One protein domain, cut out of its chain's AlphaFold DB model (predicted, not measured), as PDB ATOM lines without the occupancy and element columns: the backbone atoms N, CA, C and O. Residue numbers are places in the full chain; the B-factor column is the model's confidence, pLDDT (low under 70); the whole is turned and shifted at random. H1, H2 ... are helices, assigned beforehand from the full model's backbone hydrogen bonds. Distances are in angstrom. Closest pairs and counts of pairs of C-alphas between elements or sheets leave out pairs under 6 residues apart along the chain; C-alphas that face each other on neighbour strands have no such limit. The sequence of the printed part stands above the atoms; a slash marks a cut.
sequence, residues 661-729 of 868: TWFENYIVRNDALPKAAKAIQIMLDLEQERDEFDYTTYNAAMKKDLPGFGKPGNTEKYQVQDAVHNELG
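This is residues 661 to 729 of the 868 residues of an uncharacterized protein of Gammaproteobacteria bacterium 42_54_T18 (UniProt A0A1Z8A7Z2). Four helices form a small cluster in which H1 and H2 make a helical hairpin, and H3 and H4, running opposite ways, lie on another side of H2. The longest helix, H4, and H2 meet near the first residues of both, as an L, while H3 crosses H2 farther along it, near Met 683; H2 is touched by the other three. The printed part has 69 residues, with four named helices in the order H1, H2, H3, H4 along the chain and no named strand, and its class is all helix. It is compact, with a radius of gyration of the C-alphas of 11.1 A, and its outline is rounded, with spans of 32 by 27 by 22 A.

The longest helix is H4, residues 714 to 728, 20.9 A from first to last C-alpha; it begins at C-alpha 714 at (507.229, 347.647, 571.815) and ends at C-alpha 728 at (525.555, 343.531, 580.915). H2, residues 674 to 686, is 18.1 A long. H3, residues 695 to 703, measures 12.4 A. H1, residues 661 to 669, measures 12.1 A and begins at C-alpha 661 at (528.454, 337.400, 570.189).

H4 touches H2 with residues 716 to 720 alone, and H2 touches H4 with residues 675 to 676 alone; their closest C-alphas, those of Ala 676 and Glu 716, are 5.5 A apart. The lines of H2 and H4 are only just about perpendicular, at 70.1 degrees. H2 is the hub, touching three helices. H2 and H3 touch at a steep tilt of 60 degrees, opposite ways, and their closest C-alphas are those of Met 683 and Ala 701, 5.8 A apart. H1 and H2 are a hairpin at a shallow tilt of 28 degrees, opposite ways; H2 touches H1 with residues 677 to 681 alone, and the closest C-alphas are those of Ile 667 and Ala 677, 5.1 A apart. H3 and H4 are close but not clearly touching, at a shallow tilt of 27 degrees, opposite ways, with the C-alphas of Met 702 and Lys 717 closest at 6.5 A. H1 and H4 are near each other, and H1 and H3 are apart. The helix packing is mostly crossed, but only just: 1 of 3 pairs is at a shallow tilt. In H1, H2, H3 and H4 every O i to N i+4 pair is within hydrogen-bond range.

The two C-alphas farthest apart are those of Gly 708 and Gly 729, 33.4 A. The printed part has no cut. The link from H1 to H2 is tight, with 4 residues; those from H2 to H3 and from H3 to H4 are short, with 8 and 10 residues. The mean pLDDT of the printed part is 84.1, and residues 671 to 673 and residue 709 are under 70.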
ATOM      1  N   THR A 661     528.582 338.728 569.568       94.06
ATOM      2  CA  THR A 661     528.454 337.400 570.189       94.06
ATOM      3  C   THR A 661     527.347 337.360 571.248       94.06
ATOM      4  O   THR A 661     526.724 336.321 571.466       94.06
ATOM      5  N   TRP A 662     527.054 338.481 571.922       95.38
ATOM      6  CA  TRP A 662     525.949 338.545 572.883       95.38
ATOM      7  C   TRP A 662     524.585 338.460 572.187       95.38
ATOM      8  O   TRP A 662     523.710 337.745 572.670       95.38
ATOM      9  N   PHE A 663     524.413 339.118 571.035       93.31
ATOM     10  CA  PHE A 663     523.184 339.050 570.238       93.31
ATOM     11  C   PHE A 663     522.961 337.672 569.620       93.31
ATOM     12  O   PHE A 663     521.847 337.155 569.675       93.31
ATOM     13  N   GLU A 664     524.019 337.052 569.102       92.62
ATOM     14  CA  GLU A 664     523.983 335.680 568.584       92.62
ATOM     15  C   GLU A 664     523.567 334.702 569.698       92.62
ATOM     16  O   GLU A 664     522.607 333.942 569.550       92.62
ATOM     17  N   ASN A 665     524.177 334.817 570.884       91.50
ATOM     18  CA  ASN A 665     523.768 334.060 572.068       91.50
ATOM     19  C   ASN A 665     522.358 334.420 572.568       91.50
ATOM     20  O   ASN A 665     521.681 333.570 573.144       91.50
ATOM     21  N   TYR A 666     521.892 335.661 572.411       89.62
ATOM     22  CA  TYR A 666     520.533 336.058 572.789       89.62
ATOM     23  C   TYR A 666     519.491 335.388 571.887       89.62
ATOM     24  O   TYR A 666     518.516 334.849 572.410       89.62
ATOM     25  N   ILE A 667     519.725 335.359 570.567       89.06
ATOM     26  CA  ILE A 667     518.879 334.666 569.582       89.06
ATOM     27  C   ILE A 667     518.761 333.181 569.941       89.06
ATOM     28  O   ILE A 667     517.649 332.684 570.105       89.06
ATOM     29  N   VAL A 668     519.891 332.495 570.151       86.75
ATOM     30  CA  VAL A 668     519.921 331.059 570.496       86.75
ATOM     31  C   VAL A 668     519.183 330.761 571.809       86.75
ATOM     32  O   VAL A 668     518.537 329.722 571.934       86.75
ATOM     33  N   ARG A 669     519.246 331.666 572.795       84.75
ATOM     34  CA  ARG A 669     518.594 331.493 574.106       84.75
ATOM     35  C   ARG A 669     517.095 331.832 574.119       84.75
ATOM     36  O   ARG A 669     516.398 331.356 575.010       84.75
ATOM     37  N   ASN A 670     516.591 332.642 573.180       74.75
ATOM     38  CA  ASN A 670     515.255 333.259 573.256       74.75
ATOM     39  C   ASN A 670     514.360 332.972 572.032       74.75
ATOM     40  O   ASN A 670     513.665 333.860 571.533       74.75
ATOM     41  N   ASP A 671     514.299 331.709 571.602       65.94
ATOM     42  CA  ASP A 671     513.441 331.225 570.498       65.94
ATOM     43  C   ASP A 671     511.932 331.540 570.691       65.94
ATOM     44  O   ASP A 671     511.148 331.607 569.747       65.94
ATOM     45  N   ALA A 672     511.512 331.845 571.926       60.38
ATOM     46  CA  ALA A 672     510.161 332.303 572.258       60.38
ATOM     47  C   ALA A 672     509.796 333.711 571.724       60.38
ATOM     48  O   ALA A 672     508.621 334.082 571.765       60.38
ATOM     49  N   LEU A 673     510.759 334.505 571.230       67.19
ATOM     50  CA  LEU A 673     510.545 335.868 570.712       67.19
ATOM     51  C   LEU A 673     510.938 335.998 569.225       67.19
ATOM     52  O   LEU A 673     511.827 336.784 568.880       67.19
ATOM     53  N   PRO A 674     510.254 335.294 568.298       77.56
ATOM     54  CA  PRO A 674     510.688 335.167 566.903       77.56
ATOM     55  C   PRO A 674     510.780 336.500 566.143       77.56
ATOM     56  O   PRO A 674     511.608 336.632 565.246       77.56
ATOM     57  N   LYS A 675     509.982 337.520 566.501       82.62
ATOM     58  CA  LYS A 675     510.107 338.862 565.899       82.62
ATOM     59  C   LYS A 675     511.356 339.612 566.366       82.62
ATOM     60  O   LYS A 675     512.014 340.238 565.543       82.62
ATOM     61  N   ALA A 676     511.681 339.538 567.660       83.44
ATOM     62  CA  ALA A 676     512.886 340.154 568.215       83.44
ATOM     63  C   ALA A 676     514.133 339.484 567.630       83.44
ATOM     64  O   ALA A 676     514.985 340.160 567.062       83.44
ATOM     65  N   ALA A 677     514.179 338.150 567.685       86.94
ATOM     66  CA  ALA A 677     515.266 337.355 567.133       86.94
ATOM     67  C   ALA A 677     515.481 337.638 565.636       86.94
ATOM     68  O   ALA A 677     516.608 337.887 565.223       86.94
ATOM     69  N   LYS A 678     514.409 337.706 564.829       85.56
ATOM     70  CA  LYS A 678     514.510 338.028 563.395       85.56
ATOM     71  C   LYS A 678     514.974 339.465 563.123       85.56
ATOM     72  O   LYS A 678     515.724 339.676 562.175       85.56
ATOM     73  N   ALA A 679     514.557 340.446 563.925       87.31
ATOM     74  CA  ALA A 679     515.036 341.825 563.789       87.31
ATOM     75  C   ALA A 679     516.525 341.957 564.145       87.31
ATOM     76  O   ALA A 679     517.265 342.621 563.422       87.31
ATOM     77  N   ILE A 680     516.968 341.278 565.209       90.50
ATOM     78  CA  ILE A 680     518.382 341.206 565.594       90.50
ATOM     79  C   ILE A 680     519.183 340.469 564.515       90.50
ATOM     80  O   ILE A 680     520.209 340.983 564.095       90.50
ATOM     81  N   GLN A 681     518.705 339.337 563.990       89.56
ATOM     82  CA  GLN A 681     519.397 338.628 562.908       89.56
ATOM     83  C   GLN A 681     519.580 339.529 561.679       89.56
ATOM     84  O   GLN A 681     520.688 339.657 561.183       89.56
ATOM     85  N   ILE A 682     518.541 340.258 561.257       86.56
ATOM     86  CA  ILE A 682     518.657 341.220 560.148       86.56
ATOM     87  C   ILE A 682     519.639 342.360 560.471       86.56
ATOM     88  O   ILE A 682     520.337 342.818 559.571       86.56
ATOM     89  N   MET A 683     519.730 342.823 561.722       91.50
ATOM     90  CA  MET A 683     520.759 343.787 562.141       91.50
ATOM     91  C   MET A 683     522.170 343.202 561.965       91.50
ATOM     92  O   MET A 683     523.032 343.850 561.377       91.50
ATOM     93  N   LEU A 684     522.382 341.963 562.422       92.94
ATOM     94  CA  LEU A 684     523.649 341.237 562.310       92.94
ATOM     95  C   LEU A 684     524.034 340.909 560.853       92.94
ATOM     96  O   LEU A 684     525.223 340.896 560.528       92.94
ATOM     97  N   ASP A 685     523.045 340.657 559.992       89.00
ATOM     98  CA  ASP A 685     523.215 340.321 558.570       89.00
ATOM     99  C   ASP A 685     523.473 341.553 557.687       89.00
ATOM    100  O   ASP A 685     524.053 341.420 556.609       89.00
ATOM    101  N   LEU A 686     523.018 342.742 558.106       86.50
ATOM    102  CA  LEU A 686     523.260 344.014 557.408       86.50
ATOM    103  C   LEU A 686     524.598 344.643 557.809       86.50
ATOM    104  O   LEU A 686     525.272 345.233 556.973       86.50
ATOM    105  N   GLU A 687     524.985 344.498 559.073       87.81
ATOM    106  CA  GLU A 687     526.219 345.040 559.644       87.81
ATOM    107  C   GLU A 687     527.236 343.898 559.844       87.81
ATOM    108  O   GLU A 687     527.677 343.610 560.958       87.81
ATOM    109  N   GLN A 688     527.568 343.182 558.763       85.19
ATOM    110  CA  GLN A 688     528.420 341.978 558.818       85.19
ATOM    111  C   GLN A 688     529.834 342.272 559.333       85.19
ATOM    112  O   GLN A 688     530.427 341.438 560.007       85.19
ATOM    113  N   GLU A 689     530.343 343.474 559.057       87.88
ATOM    114  CA  GLU A 689     531.669 343.948 559.472       87.88
ATOM    115  C   GLU A 689     531.679 344.570 560.885       87.88
ATOM    116  O   GLU A 689     532.716 345.055 561.336       87.88
ATOM    117  N   ARG A 690     530.541 344.582 561.604       89.56
ATOM    118  CA  ARG A 690     530.480 345.065 562.993       89.56
ATOM    119  C   ARG A 690     530.517 343.928 564.006       89.56
ATOM    120  O   ARG A 690     529.580 343.133 564.115       89.56
ATOM    121  N   ASP A 691     531.538 343.988 564.854       91.00
ATOM    122  CA  ASP A 691     531.655 343.191 566.079       91.00
ATOM    123  C   ASP A 691     530.880 343.785 567.266       91.00
ATOM    124  O   ASP A 691     530.737 343.136 568.301       91.00
ATOM    125  N   GLU A 692     530.379 345.019 567.157       94.06
ATOM    126  CA  GLU A 692     529.726 345.737 568.253       94.06
ATOM    127  C   GLU A 692     528.604 346.667 567.766       94.06
ATOM    128  O   GLU A 692     528.733 347.357 566.752       94.06
ATOM    129  N   PHE A 693     527.530 346.745 568.552       92.75
ATOM    130  CA  PHE A 693     526.311 347.493 568.245       92.75
ATOM    131  C   PHE A 693     525.985 348.471 569.368       92.75
ATOM    132  O   PHE A 693     526.189 348.146 570.532       92.75
ATOM    133  N   ASP A 694     525.457 349.646 569.035       90.06
ATOM    134  CA  ASP A 694     524.990 350.644 570.002       90.06
ATOM    135  C   ASP A 694     523.453 350.724 570.053       90.06
ATOM    136  O   ASP A 694     522.734 350.076 569.279       90.06
ATOM    137  N   TYR A 695     522.946 351.563 570.962       88.38
ATOM    138  CA  TYR A 695     521.514 351.802 571.109       88.38
ATOM    139  C   TYR A 695     520.840 352.241 569.801       88.38
ATOM    140  O   TYR A 695     519.731 351.806 569.490       88.38
ATOM    141  N   THR A 696     521.497 353.120 569.043       87.06
ATOM    142  CA  THR A 696     520.960 353.729 567.822       87.06
ATOM    143  C   THR A 696     520.769 352.684 566.730       87.06
ATOM    144  O   THR A 696     519.686 352.594 566.145       87.06
ATOM    145  N   THR A 697     521.785 351.847 566.517       87.56
ATOM    146  CA  THR A 697     521.796 350.758 565.532       87.56
ATOM    147  C   THR A 697     520.708 349.731 565.859       87.56
ATOM    148  O   THR A 697     519.878 349.397 565.010       87.56
ATOM    149  N   TYR A 698     520.620 349.324 567.129       89.94
ATOM    150  CA  TYR A 698     519.565 348.439 567.622       89.94
ATOM    151  C   TYR A 698     518.151 349.037 567.452       89.94
ATOM    152  O   TYR A 698     517.235 348.382 566.948       89.94
ATOM    153  N   ASN A 699     517.952 350.302 567.834       86.94
ATOM    154  CA  ASN A 699     516.652 350.974 567.756       86.94
ATOM    155  C   ASN A 699     516.196 351.184 566.299       86.94
ATOM    156  O   ASN A 699     514.997 351.123 566.021       86.94
ATOM    157  N   ALA A 700     517.128 351.385 565.363       86.00
ATOM    158  CA  ALA A 700     516.839 351.426 563.931       86.00
ATOM    159  C   ALA A 700     516.359 350.058 563.411       86.00
ATOM    160  O   ALA A 700     515.322 349.988 562.745       86.00
ATOM    161  N   ALA A 701     517.038 348.966 563.781       85.69
ATOM    162  CA  ALA A 701     516.629 347.610 563.411       85.69
ATOM    163  C   ALA A 701     515.223 347.260 563.933       85.69
ATOM    164  O   ALA A 701     514.390 346.762 563.176       85.69
ATOM    165  N   MET A 702     514.906 347.606 565.187       84.88
ATOM    166  CA  MET A 702     513.584 347.338 565.779       84.88
ATOM    167  C   MET A 702     512.440 348.194 565.206       84.88
ATOM    168  O   MET A 702     511.275 347.874 565.435       84.88
ATOM    169  N   LYS A 703     512.738 349.262 564.451       84.12
ATOM    170  CA  LYS A 703     511.738 350.047 563.699       84.12
ATOM    171  C   LYS A 703     511.495 349.513 562.278       84.12
ATOM    172  O   LYS A 703     510.518 349.918 561.640       84.12
ATOM    173  N   LYS A 704     512.372 348.636 561.771       80.62
ATOM    174  CA  LYS A 704     512.314 348.103 560.403       80.62
ATOM    175  C   LYS A 704     511.162 347.110 560.250       80.62
ATOM    176  O   LYS A 704     510.850 346.345 561.160       80.62
ATOM    177  N   ASP A 705     510.525 347.127 559.083       78.56
ATOM    178  CA  ASP A 705     509.459 346.179 558.770       78.56
ATOM    179  C   ASP A 705     510.039 344.820 558.349       78.56
ATOM    180  O   ASP A 705     510.979 344.759 557.551       78.56
ATOM    181  N   LEU A 706     509.514 343.728 558.912       79.75
ATOM    182  CA  LEU A 706     510.060 342.382 558.724       79.75
ATOM    183  C   LEU A 706     509.233 341.597 557.694       79.75
ATOM    184  O   LEU A 706     508.040 341.361 557.935       79.75
ATOM    185  N   PRO A 707     509.842 341.077 556.608       75.12
ATOM    186  CA  PRO A 707     509.138 340.264 555.620       75.12
ATOM    187  C   PRO A 707     508.410 339.079 556.269       75.12
ATOM    188  O   PRO A 707     509.035 338.240 556.929       75.12
ATOM    189  N   GLY A 708     507.084 339.041 556.101       73.38
ATOM    190  CA  GLY A 708     506.183 338.012 556.636       73.38
ATOM    191  C   GLY A 708     505.853 338.103 558.135       73.38
ATOM    192  O   GLY A 708     505.085 337.278 558.618       73.38
ATOM    193  N   PHE A 709     506.409 339.068 558.878       66.19
ATOM    194  CA  PHE A 709     506.219 339.188 560.336       66.19
ATOM    195  C   PHE A 709     505.727 340.572 560.787       66.19
ATOM    196  O   PHE A 709     505.196 340.691 561.896       66.19
ATOM    197  N   GLY A 710     505.865 341.603 559.951       77.75
ATOM    198  CA  GLY A 710     505.592 342.986 560.335       77.75
ATOM    199  C   GLY A 710     506.661 343.548 561.283       77.75
ATOM    200  O   GLY A 710     507.513 342.810 561.786       77.75
ATOM    201  N   LYS A 711     506.591 344.845 561.588       78.19
ATOM    202  CA  LYS A 711     507.463 345.493 562.587       78.19
ATOM    203  C   LYS A 711     507.403 344.777 563.958       78.19
ATOM    204  O   LYS A 711     506.316 344.340 564.369       78.19
ATOM    205  N   PRO A 712     508.531 344.652 564.684       80.88
ATOM    206  CA  PRO A 712     508.539 344.247 566.089       80.88
ATOM    207  C   PRO A 712     507.662 345.164 566.946       80.88
ATOM    208  O   PRO A 712     507.606 346.375 566.727       80.88
ATOM    209  N   GLY A 713     506.975 344.597 567.936       76.31
ATOM    210  CA  GLY A 713     506.232 345.389 568.908       76.31
ATOM    211  C   GLY A 713     507.138 346.066 569.940       76.31
ATOM    212  O   GLY A 713     508.306 345.724 570.133       76.31
ATOM    213  N   ASN A 714     506.559 347.019 570.673       71.56
ATOM    214  CA  ASN A 714     507.229 347.647 571.815       71.56
ATOM    215  C   ASN A 714     507.609 346.624 572.903       71.56
ATOM    216  O   ASN A 714     508.605 346.821 573.587       71.56
ATOM    217  N   THR A 715     506.844 345.540 573.066       74.88
ATOM    218  CA  THR A 715     507.139 344.477 574.042       74.88
ATOM    219  C   THR A 715     508.458 343.785 573.707       74.88
ATOM    220  O   THR A 715     509.345 343.720 574.552       74.88
ATOM    221  N   GLU A 716     508.610 343.361 572.454       81.31
ATOM    222  CA  GLU A 716     509.818 342.739 571.916       81.31
ATOM    223  C   GLU A 716     511.024 343.682 572.006       81.31
ATOM    224  O   GLU A 716     512.111 343.253 572.386       81.31
ATOM    225  N   LYS A 717     510.828 344.980 571.722       84.31
ATOM    226  CA  LYS A 717     511.864 346.006 571.921       84.31
ATOM    227  C   LYS A 717     512.318 346.080 573.383       84.31
ATOM    228  O   LYS A 717     513.514 346.024 573.653       84.31
ATOM    229  N   TYR A 718     511.390 346.190 574.334       81.25
ATOM    230  CA  TYR A 718     511.765 346.326 575.744       81.25
ATOM    231  C   TYR A 718     512.404 345.051 576.308       81.25
ATOM    232  O   TYR A 718     513.382 345.154 577.031       81.25
ATOM    233  N   GLN A 719     511.964 343.853 575.910       81.25
ATOM    234  CA  GLN A 719     512.540 342.596 576.411       81.25
ATOM    235  C   GLN A 719     514.029 342.411 576.075       81.25
ATOM    236  O   GLN A 719     514.777 341.892 576.902       81.25
ATOM    237  N   VAL A 720     514.483 342.850 574.896       85.94
ATOM    238  CA  VAL A 720     515.917 342.819 574.551       85.94
ATOM    239  C   VAL A 720     516.680 343.885 575.341       85.94
ATOM    240  O   VAL A 720     517.750 343.599 575.868       85.94
ATOM    241  N   GLN A 721     516.126 345.096 575.471       86.81
ATOM    242  CA  GLN A 721     516.727 346.184 576.257       86.81
ATOM    243  C   GLN A 721     516.879 345.808 577.740       86.81
ATOM    244  O   GLN A 721     517.899 346.112 578.355       86.81
ATOM    245  N   ASP A 722     515.896 345.099 578.289       82.31
ATOM    246  CA  ASP A 722     515.901 344.605 579.663       82.31
ATOM    247  C   ASP A 722     516.926 343.477 579.839       82.31
ATOM    248  O   ASP A 722     517.621 343.436 580.850       82.31
ATOM    249  N   ALA A 723     517.094 342.597 578.844       85.00
ATOM    250  CA  ALA A 723     518.155 341.590 578.853       85.00
ATOM    251  C   ALA A 723     519.560 342.217 578.770       85.00
ATOM    252  O   ALA A 723     520.437 341.821 579.533       85.00
ATOM    253  N   VAL A 724     519.762 343.237 577.926       87.06
ATOM    254  CA  VAL A 724     521.015 344.018 577.879       87.06
ATOM    255  C   VAL A 724     521.298 344.672 579.240       87.06
ATOM    256  O   VAL A 724     522.423 344.593 579.734       87.06
ATOM    257  N   HIS A 725     520.284 345.247 579.900       84.88
ATOM    258  CA  HIS A 725     520.466 345.836 581.229       84.88
ATOM    259  C   HIS A 725     520.787 344.788 582.302       84.88
ATOM    260  O   HIS A 725     521.714 344.991 583.083       84.88
ATOM    261  N   ASN A 726     520.059 343.672 582.329       80.25
ATOM    262  CA  ASN A 726     520.189 342.651 583.370       80.25
ATOM    263  C   ASN A 726     521.461 341.797 583.227       80.25
ATOM    264  O   ASN A 726     522.027 341.392 584.238       80.25
ATOM    265  N   GLU A 727     521.910 341.511 582.000       87.81
ATOM    266  CA  GLU A 727     523.097 340.676 581.756       87.81
ATOM    267  C   GLU A 727     524.400 341.481 581.686       87.81
ATOM    268  O   GLU A 727     525.446 340.965 582.071       87.81
ATOM    269  N   LEU A 728     524.356 342.726 581.193       87.69
ATOM    270  CA  LEU A 728     525.555 343.531 580.915       87.69
ATOM    271  C   LEU A 728     525.634 344.825 581.741       87.69
ATOM    272  O   LEU A 728     526.621 345.549 581.650       87.69
ATOM    273  N   GLY A 729     524.598 345.164 582.514       81.50
ATOM    274  CA  GLY A 729     524.497 346.435 583.245       81.50
ATOM    275  C   GLY A 729     524.155 347.648 582.366       81.50
ATOM    276  O   GLY A 729     523.895 348.731 582.888       81.50
TER     277      GLY A 729